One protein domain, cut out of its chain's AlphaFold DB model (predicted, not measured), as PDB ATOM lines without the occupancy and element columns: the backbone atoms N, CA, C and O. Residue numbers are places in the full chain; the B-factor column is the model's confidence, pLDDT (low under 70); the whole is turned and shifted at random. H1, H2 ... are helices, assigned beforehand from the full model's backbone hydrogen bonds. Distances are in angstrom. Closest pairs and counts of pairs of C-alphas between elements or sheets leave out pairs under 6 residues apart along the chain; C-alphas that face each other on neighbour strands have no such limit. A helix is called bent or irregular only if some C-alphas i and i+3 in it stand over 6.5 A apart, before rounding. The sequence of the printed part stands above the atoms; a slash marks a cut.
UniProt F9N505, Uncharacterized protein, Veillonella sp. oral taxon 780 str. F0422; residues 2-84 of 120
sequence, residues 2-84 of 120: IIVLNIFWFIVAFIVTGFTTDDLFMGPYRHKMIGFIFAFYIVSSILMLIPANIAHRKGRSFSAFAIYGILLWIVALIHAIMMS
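What this domain is: This is residues 2 to 84 of the 120 residues of an uncharacterized protein of Veillonella sp. oral taxon 780 str. F0422 (UniProt F9N505). Two long helices, H1 and H2, run opposite ways and cross near their middles as a narrow X, and a short helical hairpin, H3 and H4, packs on the later part of H2, with H3 also touching the first half of H1. The link from H1 to H2 makes the far end of the long axis, and there residues 26 to 32 stick out free. The printed part has 83 residues with four named helices, in the order H1, H2, H3, H4, and no named strand; its class is all helix. The four make an up-and-down bundle, each helix running against the one before it. The whole is only just loose, close to compact, with a radius of gyration of the C-alphas of 14.3 A, and it is only just elongated, with spans of 49 by 25 by 15 A.

How they stand to each other: H1, residues 2 to 25, and H2, residues 34 to 57, touch and form a helical hairpin. Their lines stand at a steep tilt of 42 degrees, opposite ways, and their closest C-alphas, those of Ala 13 and Ser 45, are 5.1 A apart. H2 touches H1 with residues 41 to 49 alone. H3, residues 62 to 71, touches H1 and runs the same way at a shallow tilt of 9 degrees; the closest C-alphas are those of Ala 13 and Ile 70, 6.8 A apart. H1 touches H3 with residues 2 to 13 alone. H3 also touches H2, opposite ways at a steep tilt of 48 degrees, with the C-alphas of Ala 52 and Phe 65 closest at 4.6 A; here H2 takes part with residues 48 to 56 alone. H4, residues 73 to 82, forms a second helical hairpin with H3: they touch at a steep tilt of 42 degrees, opposite ways, and the C-alphas of Gly 69 and Ala 76 are closest at 5.2 A. H4 touches H2 with residues 48 to 55 of H2 alone, at a shallow tilt of 28 degrees, the same way; the closest C-alphas are those of Pro 51 and Leu 77, 4.9 A apart. H1 and H4 are apart. In H3 and H4 every O i to N i+4 pair is within hydrogen-bond range, while H1 has 17 of 20 and H2 has 17 of 20.

Where its parts are: H1 begins with C-alpha 2 at (-50.103, -55.290, -12.928) and is 33.0 A from first to last C-alpha. It is irregular, with C-alphas 20 and 23 at 7.4 A, and it has a kink of 36 degrees near residue 19. H2 begins with C-alpha 34 at (-28.143, -34.810, -6.301) and is 35.3 A long. It is irregular too, with C-alphas 48 and 51 at 7.0 A, and it has a kink of 31 degrees near residue 51. H3 is 14.5 A long and H4 is 14.4 A long; H4 ends with C-alpha 82 at (-45.570, -53.766, -34.099).

The domain as a whole: The two C-alphas farthest apart are those of Pro 28 and Ser 84, at 49.7 A, and the first and last printed C-alphas, of Ile 2 and Ser 84, are 20.0 A apart. The printed part has no cut. The link from H1 to H2 has 8 residues and is short but not tight, the links from H2 to H3 and from H3 to H4 are tight, and no link is long. The mean pLDDT of the printed part is 90.9, and no printed residue is under 70.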
ATOM      1  N   ILE A   2     -50.978 -56.141 -12.090       88.69
ATOM      2  CA  ILE A   2     -50.103 -55.290 -12.928       88.69
ATOM      3  C   ILE A   2     -49.457 -54.102 -12.192       88.69
ATOM      4  O   ILE A   2     -48.322 -53.749 -12.493       88.69
ATOM      5  N   ILE A   3     -50.139 -53.519 -11.199       91.50
ATOM      6  CA  ILE A   3     -49.597 -52.428 -10.370       91.50
ATOM      7  C   ILE A   3     -48.382 -52.912  -9.567       91.50
ATOM      8  O   ILE A   3     -47.343 -52.263  -9.581       91.50
ATOM      9  N   VAL A   4     -48.480 -54.090  -8.943       94.19
ATOM     10  CA  VAL A   4     -47.377 -54.702  -8.182       94.19
ATOM     11  C   VAL A   4     -46.182 -54.977  -9.095       94.19
ATOM     12  O   VAL A   4     -45.051 -54.667  -8.738       94.19
ATOM     13  N   LEU A   5     -46.435 -55.489 -10.304       93.75
ATOM     14  CA  LEU A   5     -45.387 -55.719 -11.299       93.75
ATOM     15  C   LEU A   5     -44.728 -54.415 -11.766       93.75
ATOM     16  O   LEU A   5     -43.511 -54.379 -11.899       93.75
ATOM     17  N   ASN A   6     -45.496 -53.343 -11.975       94.75
ATOM     18  CA  ASN A   6     -44.933 -52.037 -12.331       94.75
ATOM     19  C   ASN A   6     -44.045 -51.482 -11.212       94.75
ATOM     20  O   ASN A   6     -42.948 -51.026 -11.501       94.75
ATOM     21  N   ILE A   7     -44.480 -51.561  -9.950       96.06
ATOM     22  CA  ILE A   7     -43.679 -51.102  -8.804       96.06
ATOM     23  C   ILE A   7     -42.380 -51.906  -8.706       96.06
ATOM     24  O   ILE A   7     -41.303 -51.324  -8.604       96.06
ATOM     25  N   PHE A   8     -42.471 -53.236  -8.785       96.75
ATOM     26  CA  PHE A   8     -41.303 -54.111  -8.728       96.75
ATOM     27  C   PHE A   8     -40.292 -53.779  -9.833       96.75
ATOM     28  O   PHE A   8     -39.125 -53.518  -9.553       96.75
ATOM     29  N   TRP A   9     -40.744 -53.727 -11.087       96.56
ATOM     30  CA  TRP A   9     -39.861 -53.469 -12.223       96.56
ATOM     31  C   TRP A   9     -39.363 -52.022 -12.284       96.56
ATOM     32  O   TRP A   9     -38.270 -51.796 -12.792       96.56
ATOM     33  N   PHE A  10     -40.098 -51.060 -11.721       96.50
ATOM     34  CA  PHE A  10     -39.620 -49.687 -11.550       96.50
ATOM     35  C   PHE A  10     -38.417 -49.626 -10.605       96.50
ATOM     36  O   PHE A  10     -37.420 -48.995 -10.939       96.50
ATOM     37  N   ILE A  11     -38.471 -50.327  -9.466       96.62
ATOM     38  CA  ILE A  11     -37.341 -50.400  -8.525       96.62
ATOM     39  C   ILE A  11     -36.129 -51.049  -9.201       96.62
ATOM     40  O   ILE A  11     -35.018 -50.534  -9.094       96.62
ATOM     41  N   VAL A  12     -36.336 -52.143  -9.942       96.56
ATOM     42  CA  VAL A  12     -35.257 -52.807 -10.691       96.56
ATOM     43  C   VAL A  12     -34.645 -51.863 -11.731       96.56
ATOM     44  O   VAL A  12     -33.426 -51.724 -11.774       96.56
ATOM     45  N   ALA A  13     -35.464 -51.171 -12.531       95.25
ATOM     46  CA  ALA A  13     -34.984 -50.215 -13.530       95.25
ATOM     47  C   ALA A  13     -34.228 -49.035 -12.894       95.25
ATOM     48  O   ALA A  13     -33.197 -48.619 -13.422       95.25
ATOM     49  N   PHE A  14     -34.685 -48.551 -11.737       96.31
ATOM     50  CA  PHE A  14     -34.027 -47.483 -10.984       96.31
ATOM     51  C   PHE A  14     -32.641 -47.905 -10.497       96.31
ATOM     52  O   PHE A  14     -31.671 -47.174 -10.688       96.31
ATOM     53  N   ILE A  15     -32.533 -49.106  -9.922       95.62
ATOM     54  CA  ILE A  15     -31.257 -49.665  -9.468       95.62
ATOM     55  C   ILE A  15     -30.303 -49.840 -10.655       95.62
ATOM     56  O   ILE A  15     -29.165 -49.383 -10.590       95.62
ATOM     57  N   VAL A  16     -30.768 -50.442 -11.754       95.06
ATOM     58  CA  VAL A  16     -29.949 -50.652 -12.961       95.06
ATOM     59  C   VAL A  16     -29.463 -49.322 -13.536       95.06
ATOM     60  O   VAL A  16     -28.276 -49.192 -13.810       95.06
ATOM     61  N   THR A  17     -30.345 -48.326 -13.661       92.75
ATOM     62  CA  THR A  17     -29.981 -46.983 -14.148       92.75
ATOM     63  C   THR A  17     -28.933 -46.333 -13.249       92.75
ATOM     64  O   THR A  17     -27.980 -45.737 -13.744       92.75
ATOM     65  N   GLY A  18     -29.078 -46.477 -11.930       91.44
ATOM     66  CA  GLY A  18     -28.104 -45.967 -10.973       91.44
ATOM     67  C   GLY A  18     -26.721 -46.577 -11.171       91.44
ATOM     68  O   GLY A  18     -25.745 -45.840 -11.236       91.44
ATOM     69  N   PHE A  19     -26.638 -47.900 -11.337       92.56
ATOM     70  CA  PHE A  19     -25.365 -48.580 -11.583       92.56
ATOM     71  C   PHE A  19     -24.745 -48.229 -12.937       92.56
ATOM     72  O   PHE A  19     -23.540 -48.024 -13.011       92.56
ATOM     73  N   THR A  20     -25.537 -48.146 -14.009       90.88
ATOM     74  CA  THR A  20     -25.003 -47.875 -15.355       90.88
ATOM     75  C   THR A  20     -24.558 -46.432 -15.551       90.88
ATOM     76  O   THR A  20     -23.786 -46.155 -16.465       90.88
ATOM     77  N   THR A  21     -25.047 -45.508 -14.723       88.56
ATOM     78  CA  THR A  21     -24.734 -44.082 -14.839       88.56
ATOM     79  C   THR A  21     -23.915 -43.531 -13.674       88.56
ATOM     80  O   THR A  21     -23.601 -42.344 -13.684       88.56
ATOM     81  N   ASP A  22     -23.492 -44.360 -12.713       84.62
ATOM     82  CA  ASP A  22     -22.669 -43.910 -11.576       84.62
ATOM     83  C   ASP A  22     -21.364 -43.240 -12.040       84.62
ATOM     84  O   ASP A  22     -21.042 -42.132 -11.599       84.62
ATOM     85  N   ASP A  23     -20.688 -43.840 -13.026       84.62
ATOM     86  CA  ASP A  23     -19.443 -43.321 -13.607       84.62
ATOM     87  C   ASP A  23     -19.618 -41.927 -14.243       84.62
ATOM     88  O   ASP A  23     -18.711 -41.095 -14.192       84.62
ATOM     89  N   LEU A  24     -20.802 -41.627 -14.797       82.44
ATOM     90  CA  LEU A  24     -21.115 -40.329 -15.417       82.44
ATOM     91  C   LEU A  24     -21.195 -39.186 -14.396       82.44
ATOM     92  O   LEU A  24     -21.022 -38.023 -14.764       82.44
ATOM     93  N   PHE A  25     -21.459 -39.492 -13.124       80.56
ATOM     94  CA  PHE A  25     -21.692 -38.494 -12.077       80.56
ATOM     95  C   PHE A  25     -20.599 -38.473 -10.994       80.56
ATOM     96  O   PHE A  25     -20.763 -37.812  -9.959       80.56
ATOM     97  N   MET A  26     -19.460 -39.133 -11.223       75.94
ATOM     98  CA  MET A  26     -18.275 -39.043 -10.365       75.94
ATOM     99  C   MET A  26     -17.602 -37.666 -10.498       75.94
ATOM    100  O   MET A  26     -16.826 -37.406 -11.412       75.94
ATOM    101  N   GLY A  27     -17.887 -36.752  -9.568       79.00
ATOM    102  CA  GLY A  27     -17.248 -35.436  -9.540       79.00
ATOM    103  C   GLY A  27     -17.356 -34.719  -8.190       79.00
ATOM    104  O   GLY A  27     -18.256 -35.015  -7.397       79.00
ATOM    105  N   PRO A  28     -16.482 -33.731  -7.917       75.50
ATOM    106  CA  PRO A  28     -16.423 -33.019  -6.633       75.50
ATOM    107  C   PRO A  28     -17.725 -32.276  -6.272       75.50
ATOM    108  O   PRO A  28     -17.983 -31.993  -5.102       75.50
ATOM    109  N   TYR A  29     -18.590 -32.012  -7.256       77.75
ATOM    110  CA  TYR A  29     -19.876 -31.328  -7.082       77.75
ATOM    111  C   TYR A  29     -21.100 -32.259  -7.090       77.75
ATOM    112  O   TYR A  29     -22.229 -31.771  -7.169       77.75
ATOM    113  N   ARG A  30     -20.918 -33.585  -6.964       78.75
ATOM    114  CA  ARG A  30     -22.015 -34.577  -7.007       78.75
ATOM    115  C   ARG A  30     -23.163 -34.255  -6.041       78.75
ATOM    116  O   ARG A  30     -24.329 -34.370  -6.400       78.75
ATOM    117  N   HIS A  31     -22.843 -33.772  -4.842       78.94
ATOM    118  CA  HIS A  31     -23.831 -33.411  -3.819       78.94
ATOM    119  C   HIS A  31     -24.719 -32.218  -4.216       78.94
ATOM    120  O   HIS A  31     -25.891 -32.192  -3.853       78.94
ATOM    121  N   LYS A  32     -24.207 -31.253  -4.997       83.75
ATOM    122  CA  LYS A  32     -25.003 -30.105  -5.473       83.75
ATOM    123  C   LYS A  32     -25.989 -30.497  -6.571       83.75
ATOM    124  O   LYS A  32     -27.020 -29.853  -6.722       83.75
ATOM    125  N   MET A  33     -25.684 -31.558  -7.318       83.50
ATOM    126  CA  MET A  33     -26.507 -32.053  -8.427       83.50
ATOM    127  C   MET A  33     -27.401 -33.235  -8.040       83.50
ATOM    128  O   MET A  33     -28.064 -33.809  -8.899       83.50
ATOM    129  N   ILE A  34     -27.468 -33.590  -6.752       86.38
ATOM    130  CA  ILE A  34     -28.143 -34.810  -6.301       86.38
ATOM    131  C   ILE A  34     -29.624 -34.856  -6.704       86.38
ATOM    132  O   ILE A  34     -30.106 -35.889  -7.158       86.38
ATOM    133  N   GLY A  35     -30.330 -33.723  -6.632       88.94
ATOM    134  CA  GLY A  35     -31.734 -33.639  -7.044       88.94
ATOM    135  C   GLY A  35     -31.931 -33.891  -8.541       88.94
ATOM    136  O   GLY A  35     -32.852 -34.604  -8.929       88.94
ATOM    137  N   PHE A  36     -31.031 -33.365  -9.375       89.25
ATOM    138  CA  PHE A  36     -31.056 -33.600 -10.820       89.25
ATOM    139  C   PHE A  36     -30.785 -35.073 -11.155       89.25
ATOM    140  O   PHE A  36     -31.494 -35.653 -11.973       89.25
ATOM    141  N   ILE A  37     -29.826 -35.698 -10.465       89.50
ATOM    142  CA  ILE A  37     -29.495 -37.122 -10.629       89.50
ATOM    143  C   ILE A  37     -30.709 -38.001 -10.286       89.50
ATOM    144  O   ILE A  37     -31.098 -38.858 -11.077       89.50
ATOM    145  N   PHE A  38     -31.370 -37.749  -9.151       90.88
ATOM    146  CA  PHE A  38     -32.573 -38.497  -8.769       90.88
ATOM    147  C   PHE A  38     -33.714 -38.337  -9.777       90.88
ATOM    148  O   PHE A  38     -34.350 -39.326 -10.147       90.88
ATOM    149  N   ALA A  39     -33.961 -37.114 -10.251       92.44
ATOM    150  CA  ALA A  39     -34.971 -36.863 -11.273       92.44
ATOM    151  C   ALA A  39     -34.659 -37.630 -12.569       92.44
ATOM    152  O   ALA A  39     -35.545 -38.272 -13.136       92.44
ATOM    153  N   PHE A  40     -33.394 -37.631 -12.995       91.94
ATOM    154  CA  PHE A  40     -32.936 -38.364 -14.171       91.94
ATOM    155  C   PHE A  40     -33.173 -39.879 -14.043       91.94
ATOM    156  O   PHE A  40     -33.682 -40.498 -14.982       91.94
ATOM    157  N   TYR A  41     -32.897 -40.472 -12.877       93.31
ATOM    158  CA  TYR A  41     -33.118 -41.906 -12.639       93.31
ATOM    159  C   TYR A  41     -34.601 -42.275 -12.666       93.31
ATOM    160  O   TYR A  41     -34.977 -43.276 -13.278       93.31
ATOM    161  N   ILE A  42     -35.461 -41.455 -12.053       94.62
ATOM    162  CA  ILE A  42     -36.912 -41.685 -12.045       94.62
ATOM    163  C   ILE A  42     -37.466 -41.636 -13.471       94.62
ATOM    164  O   ILE A  42     -38.167 -42.558 -13.888       94.62
ATOM    165  N   VAL A  43     -37.133 -40.588 -14.230       94.88
ATOM    166  CA  VAL A  43     -37.623 -40.415 -15.607       94.88
ATOM    167  C   VAL A  43     -37.160 -41.566 -16.497       94.88
ATOM    168  O   VAL A  43     -37.984 -42.179 -17.175       94.88
ATOM    169  N   SER A  44     -35.874 -41.916 -16.440       93.00
ATOM    170  CA  SER A  44     -35.307 -43.023 -17.219       93.00
ATOM    171  C   SER A  44     -35.982 -44.357 -16.893       93.00
ATOM    172  O   SER A  44     -36.368 -45.100 -17.795       93.00
ATOM    173  N   SER A  45     -36.240 -44.615 -15.609       93.62
ATOM    174  CA  SER A  45     -36.921 -45.834 -15.162       93.62
ATOM    175  C   SER A  45     -38.351 -45.923 -15.695       93.62
ATOM    176  O   SER A  45     -38.760 -46.975 -16.178       93.62
ATOM    177  N   ILE A  46     -39.116 -44.824 -15.676       94.19
ATOM    178  CA  ILE A  46     -40.477 -44.799 -16.243       94.19
ATOM    179  C   ILE A  46     -40.439 -45.105 -17.743       94.19
ATOM    180  O   ILE A  46     -41.242 -45.908 -18.225       94.19
ATOM    181  N   LEU A  47     -39.497 -44.502 -18.473       93.69
ATOM    182  CA  LEU A  47     -39.345 -44.718 -19.912       93.69
ATOM    183  C   LEU A  47     -39.063 -46.189 -20.243       93.69
ATOM    184  O   LEU A  47     -39.649 -46.728 -21.186       93.69
ATOM    185  N   MET A  48     -38.237 -46.871 -19.447       93.88
ATOM    186  CA  MET A  48     -37.908 -48.290 -19.646       93.88
ATOM    187  C   MET A  48     -39.118 -49.224 -19.477       93.88
ATOM    188  O   MET A  48     -39.170 -50.275 -20.117       93.88
ATOM    189  N   LEU A  49     -40.129 -48.837 -18.690       94.50
ATOM    190  CA  LEU A  49     -41.342 -49.638 -18.472       94.50
ATOM    191  C   LEU A  49     -42.441 -49.435 -19.534       94.50
ATOM    192  O   LEU A  49     -43.394 -50.222 -19.583       94.50
ATOM    193  N   ILE A  50     -42.326 -48.428 -20.408       94.56
ATOM    194  CA  ILE A  50     -43.287 -48.174 -21.498       94.56
ATOM    195  C   ILE A  50     -43.541 -49.427 -22.363       94.56
ATOM    196  O   ILE A  50     -44.708 -49.832 -22.464       94.56
ATOM    197  N   PRO A  51     -42.520 -50.085 -22.957       94.19
ATOM    198  CA  PRO A  51     -42.740 -51.264 -23.798       94.19
ATOM    199  C   PRO A  51     -43.450 -52.407 -23.061       94.19
ATOM    200  O   PRO A  51     -44.316 -53.065 -23.639       94.19
ATOM    201  N   ALA A  52     -43.161 -52.607 -21.771       95.44
ATOM    202  CA  ALA A  52     -43.799 -53.639 -20.953       95.44
ATOM    203  C   ALA A  52     -45.301 -53.394 -20.758       95.44
ATOM    204  O   ALA A  52     -46.111 -54.314 -20.908       95.44
ATOM    205  N   ASN A  53     -45.697 -52.144 -20.498       94.62
ATOM    206  CA  ASN A  53     -47.107 -51.781 -20.363       94.62
ATOM    207  C   ASN A  53     -47.866 -51.869 -21.695       94.62
ATOM    208  O   ASN A  53     -49.029 -52.287 -21.702       94.62
ATOM    209  N   ILE A  54     -47.228 -51.532 -22.820       92.88
ATOM    210  CA  ILE A  54     -47.814 -51.709 -24.159       92.88
ATOM    211  C   ILE A  54     -48.041 -53.201 -24.440       92.88
ATOM    212  O   ILE A  54     -49.155 -53.605 -24.777       92.88
ATOM    213  N   ALA A  55     -47.018 -54.033 -24.239       93.12
ATOM    214  CA  ALA A  55     -47.095 -55.469 -24.488       93.12
ATOM    215  C   ALA A  55     -48.135 -56.169 -23.595       93.12
ATOM    216  O   ALA A  55     -48.901 -57.008 -24.078       93.12
ATOM    217  N   HIS A  56     -48.237 -55.775 -22.322       93.00
ATOM    218  CA  HIS A  56     -49.245 -56.305 -21.401       93.00
ATOM    219  C   HIS A  56     -50.676 -55.992 -21.858       93.00
ATOM    220  O   HIS A  56     -51.539 -56.868 -21.829       93.00
ATOM    221  N   ARG A  57     -50.941 -54.777 -22.365       89.50
ATOM    222  CA  ARG A  57     -52.258 -54.429 -22.943       89.50
ATOM    223  C   ARG A  57     -52.611 -55.286 -24.162       89.50
ATOM    224  O   ARG A  57     -53.792 -55.474 -24.446       89.50
ATOM    225  N   LYS A  58     -51.603 -55.805 -24.866       88.06
ATOM    226  CA  LYS A  58     -51.756 -56.686 -26.029       88.06
ATOM    227  C   LYS A  58     -51.898 -58.171 -25.663       88.06
ATOM    228  O   LYS A  58     -52.188 -58.956 -26.564       88.06
ATOM    229  N   GLY A  59     -51.792 -58.534 -24.380       87.06
ATOM    230  CA  GLY A  59     -51.944 -59.907 -23.876       87.06
ATOM    231  C   GLY A  59     -50.625 -60.630 -23.587       87.06
ATOM    232  O   GLY A  59     -50.624 -61.807 -23.239       87.06
ATOM    233  N   ARG A  60     -49.477 -59.949 -23.706       91.25
ATOM    234  CA  ARG A  60     -48.166 -60.566 -23.455       91.25
ATOM    235  C   ARG A  60     -47.708 -60.432 -22.009       91.25
ATOM    236  O   ARG A  60     -48.215 -59.617 -21.239       91.25
ATOM    237  N   SER A  61     -46.708 -61.234 -21.644       93.62
ATOM    238  CA  SER A  61     -46.113 -61.197 -20.313       93.62
ATOM    239  C   SER A  61     -45.391 -59.869 -20.071       93.62
ATOM    240  O   SER A  61     -44.488 -59.471 -20.806       93.62
ATOM    241  N   PHE A  62     -45.792 -59.188 -18.998       94.38
ATOM    242  CA  PHE A  62     -45.218 -57.904 -18.605       94.38
ATOM    243  C   PHE A  62     -43.718 -58.018 -18.300       94.38
ATOM    244  O   PHE A  62     -42.912 -57.285 -18.861       94.38
ATOM    245  N   SER A  63     -43.338 -58.981 -17.450       93.62
ATOM    246  CA  SER A  63     -41.956 -59.130 -16.980       93.62
ATOM    247  C   SER A  63     -40.966 -59.439 -18.104       93.62
ATOM    248  O   SER A  63     -39.849 -58.939 -18.071       93.62
ATOM    249  N   ALA A  64     -41.366 -60.207 -19.124       93.81
ATOM    250  CA  ALA A  64     -40.486 -60.497 -20.256       93.81
ATOM    251  C   ALA A  64     -40.152 -59.221 -21.043       93.81
ATOM    252  O   ALA A  64     -38.994 -58.981 -21.370       93.81
ATOM    253  N   PHE A  65     -41.151 -58.366 -21.284       95.19
ATOM    254  CA  PHE A  65     -40.929 -57.081 -21.944       95.19
ATOM    255  C   PHE A  65     -40.249 -56.044 -21.044       95.19
ATOM    256  O   PHE A  65     -39.583 -55.162 -21.572       95.19
ATOM    257  N   ALA A  66     -40.376 -56.141 -19.717       95.06
ATOM    258  CA  ALA A  66     -39.630 -55.291 -18.791       95.06
ATOM    259  C   ALA A  66     -38.128 -55.609 -18.842       95.06
ATOM    260  O   ALA A  66     -37.324 -54.705 -19.047       95.06
ATOM    261  N   ILE A  67     -37.752 -56.892 -18.771       95.50
ATOM    262  CA  ILE A  67     -36.356 -57.332 -18.953       95.50
ATOM    263  C   ILE A  67     -35.845 -56.911 -20.332       95.50
ATOM    264  O   ILE A  67     -34.764 -56.340 -20.451       95.50
ATOM    265  N   TYR A  68     -36.645 -57.145 -21.374       93.50
ATOM    266  CA  TYR A  68     -36.276 -56.775 -22.734       93.50
ATOM    267  C   TYR A  68     -36.089 -55.258 -22.894       93.50
ATOM    268  O   TYR A  68     -35.118 -54.824 -23.507       93.50
ATOM    269  N   GLY A  69     -36.971 -54.453 -22.297       92.69
ATOM    270  CA  GLY A  69     -36.883 -52.993 -22.288       92.69
ATOM    271  C   GLY A  69     -35.671 -52.465 -21.524       92.69
ATOM    272  O   GLY A  69     -35.099 -51.461 -21.938       92.69
ATOM    273  N   ILE A  70     -35.244 -53.153 -20.461       92.94
ATOM    274  CA  ILE A  70     -34.041 -52.786 -19.707       92.94
ATOM    275  C   ILE A  70     -32.768 -53.046 -20.521       92.94
ATOM    276  O   ILE A  70     -31.847 -52.236 -20.488       92.94
ATOM    277  N   LEU A  71     -32.721 -54.149 -21.272       92.75
ATOM    278  CA  LEU A  71     -31.545 -54.535 -22.057       92.75
ATOM    279  C   LEU A  71     -31.454 -53.802 -23.403       92.75
ATOM    280  O   LEU A  71     -30.368 -53.423 -23.830       92.75
ATOM    281  N   LEU A  72     -32.584 -53.643 -24.097       93.38
ATOM    282  CA  LEU A  72     -32.647 -53.201 -25.493       93.38
ATOM    283  C   LEU A  72     -33.834 -52.254 -25.711       93.38
ATOM    284  O   LEU A  72     -34.714 -52.524 -26.529       93.38
ATOM    285  N   TRP A  73     -33.862 -51.136 -24.979       91.69
ATOM    286  CA  TRP A  73     -35.015 -50.229 -24.886       91.69
ATOM    287  C   TRP A  73     -35.689 -49.902 -26.229       91.69
ATOM    288  O   TRP A  73     -36.884 -50.153 -26.399       91.69
ATOM    289  N   ILE A  74     -34.922 -49.413 -27.210       92.75
ATOM    290  CA  ILE A  74     -35.449 -49.031 -28.532       92.75
ATOM    291  C   ILE A  74     -36.037 -50.240 -29.271       92.75
ATOM    292  O   ILE A  74     -37.141 -50.175 -29.812       92.75
ATOM    293  N   VAL A  75     -35.327 -51.370 -29.262       94.31
ATOM    294  CA  VAL A  75     -35.742 -52.584 -29.979       94.31
ATOM    295  C   VAL A  75     -36.997 -53.186 -29.339       94.31
ATOM    296  O   VAL A  75     -37.925 -53.585 -30.050       94.31
ATOM    297  N   ALA A  76     -37.066 -53.195 -28.005       94.25
ATOM    298  CA  ALA A  76     -38.223 -53.652 -27.243       94.25
ATOM    299  C   ALA A  76     -39.462 -52.786 -27.502       94.25
ATOM    300  O   ALA A  76     -40.567 -53.321 -27.620       94.25
ATOM    301  N   LEU A  77     -39.284 -51.469 -27.640       92.69
ATOM    302  CA  LEU A  77     -40.365 -50.542 -27.967       92.69
ATOM    303  C   LEU A  77     -40.941 -50.803 -29.360       92.69
ATOM    304  O   LEU A  77     -42.158 -50.943 -29.490       92.69
ATOM    305  N   ILE A  78     -40.086 -50.947 -30.377       91.56
ATOM    306  CA  ILE A  78     -40.524 -51.262 -31.745       91.56
ATOM    307  C   ILE A  78     -41.305 -52.584 -31.763       91.56
ATOM    308  O   ILE A  78     -42.413 -52.640 -32.298       91.56
ATOM    309  N   HIS A  79     -40.790 -53.628 -31.104       90.50
ATOM    310  CA  HIS A  79     -41.479 -54.920 -31.020       90.50
ATOM    311  C   HIS A  79     -42.809 -54.839 -30.260       90.50
ATOM    312  O   HIS A  79     -43.785 -55.475 -30.659       90.50
ATOM    313  N   ALA A  80     -42.885 -54.054 -29.183       91.19
ATOM    314  CA  ALA A  80     -44.124 -53.868 -28.430       91.19
ATOM    315  C   ALA A  80     -45.205 -53.164 -29.271       91.19
ATOM    316  O   ALA A  80     -46.388 -53.509 -29.177       91.19
ATOM    317  N   ILE A  81     -44.806 -52.204 -30.110       88.25
ATOM    318  CA  ILE A  81     -45.714 -51.470 -30.997       88.25
ATOM    319  C   ILE A  81     -46.139 -52.339 -32.185       88.25
ATOM    320  O   ILE A  81     -47.331 -52.475 -32.418       88.25
ATOM    321  N   MET A  82     -45.221 -53.003 -32.888       86.25
ATOM    322  CA  MET A  82     -45.570 -53.766 -34.099       86.25
ATOM    323  C   MET A  82     -46.350 -55.060 -33.832       86.25
ATOM    324  O   MET A  82     -47.017 -55.590 -34.718       86.25
ATOM    325  N   MET A  83     -46.277 -55.607 -32.620       85.69
ATOM    326  CA  MET A  83     -46.953 -56.856 -32.290       85.69
ATOM    327  C   MET A  83     -48.483 -56.700 -32.264       85.69
ATOM    328  O   MET A  83     -49.012 -55.741 -31.703       85.69
ATOM    329  N   SER A  84     -49.211 -57.686 -32.795       81.75
ATOM    330  CA  SER A  84     -50.678 -57.735 -32.731       81.75
ATOM    331  C   SER A  84     -51.182 -58.159 -31.346       81.75
ATOM    332  O   SER A  84     -50.558 -58.989 -30.679       81.75
TER     333      SER A  84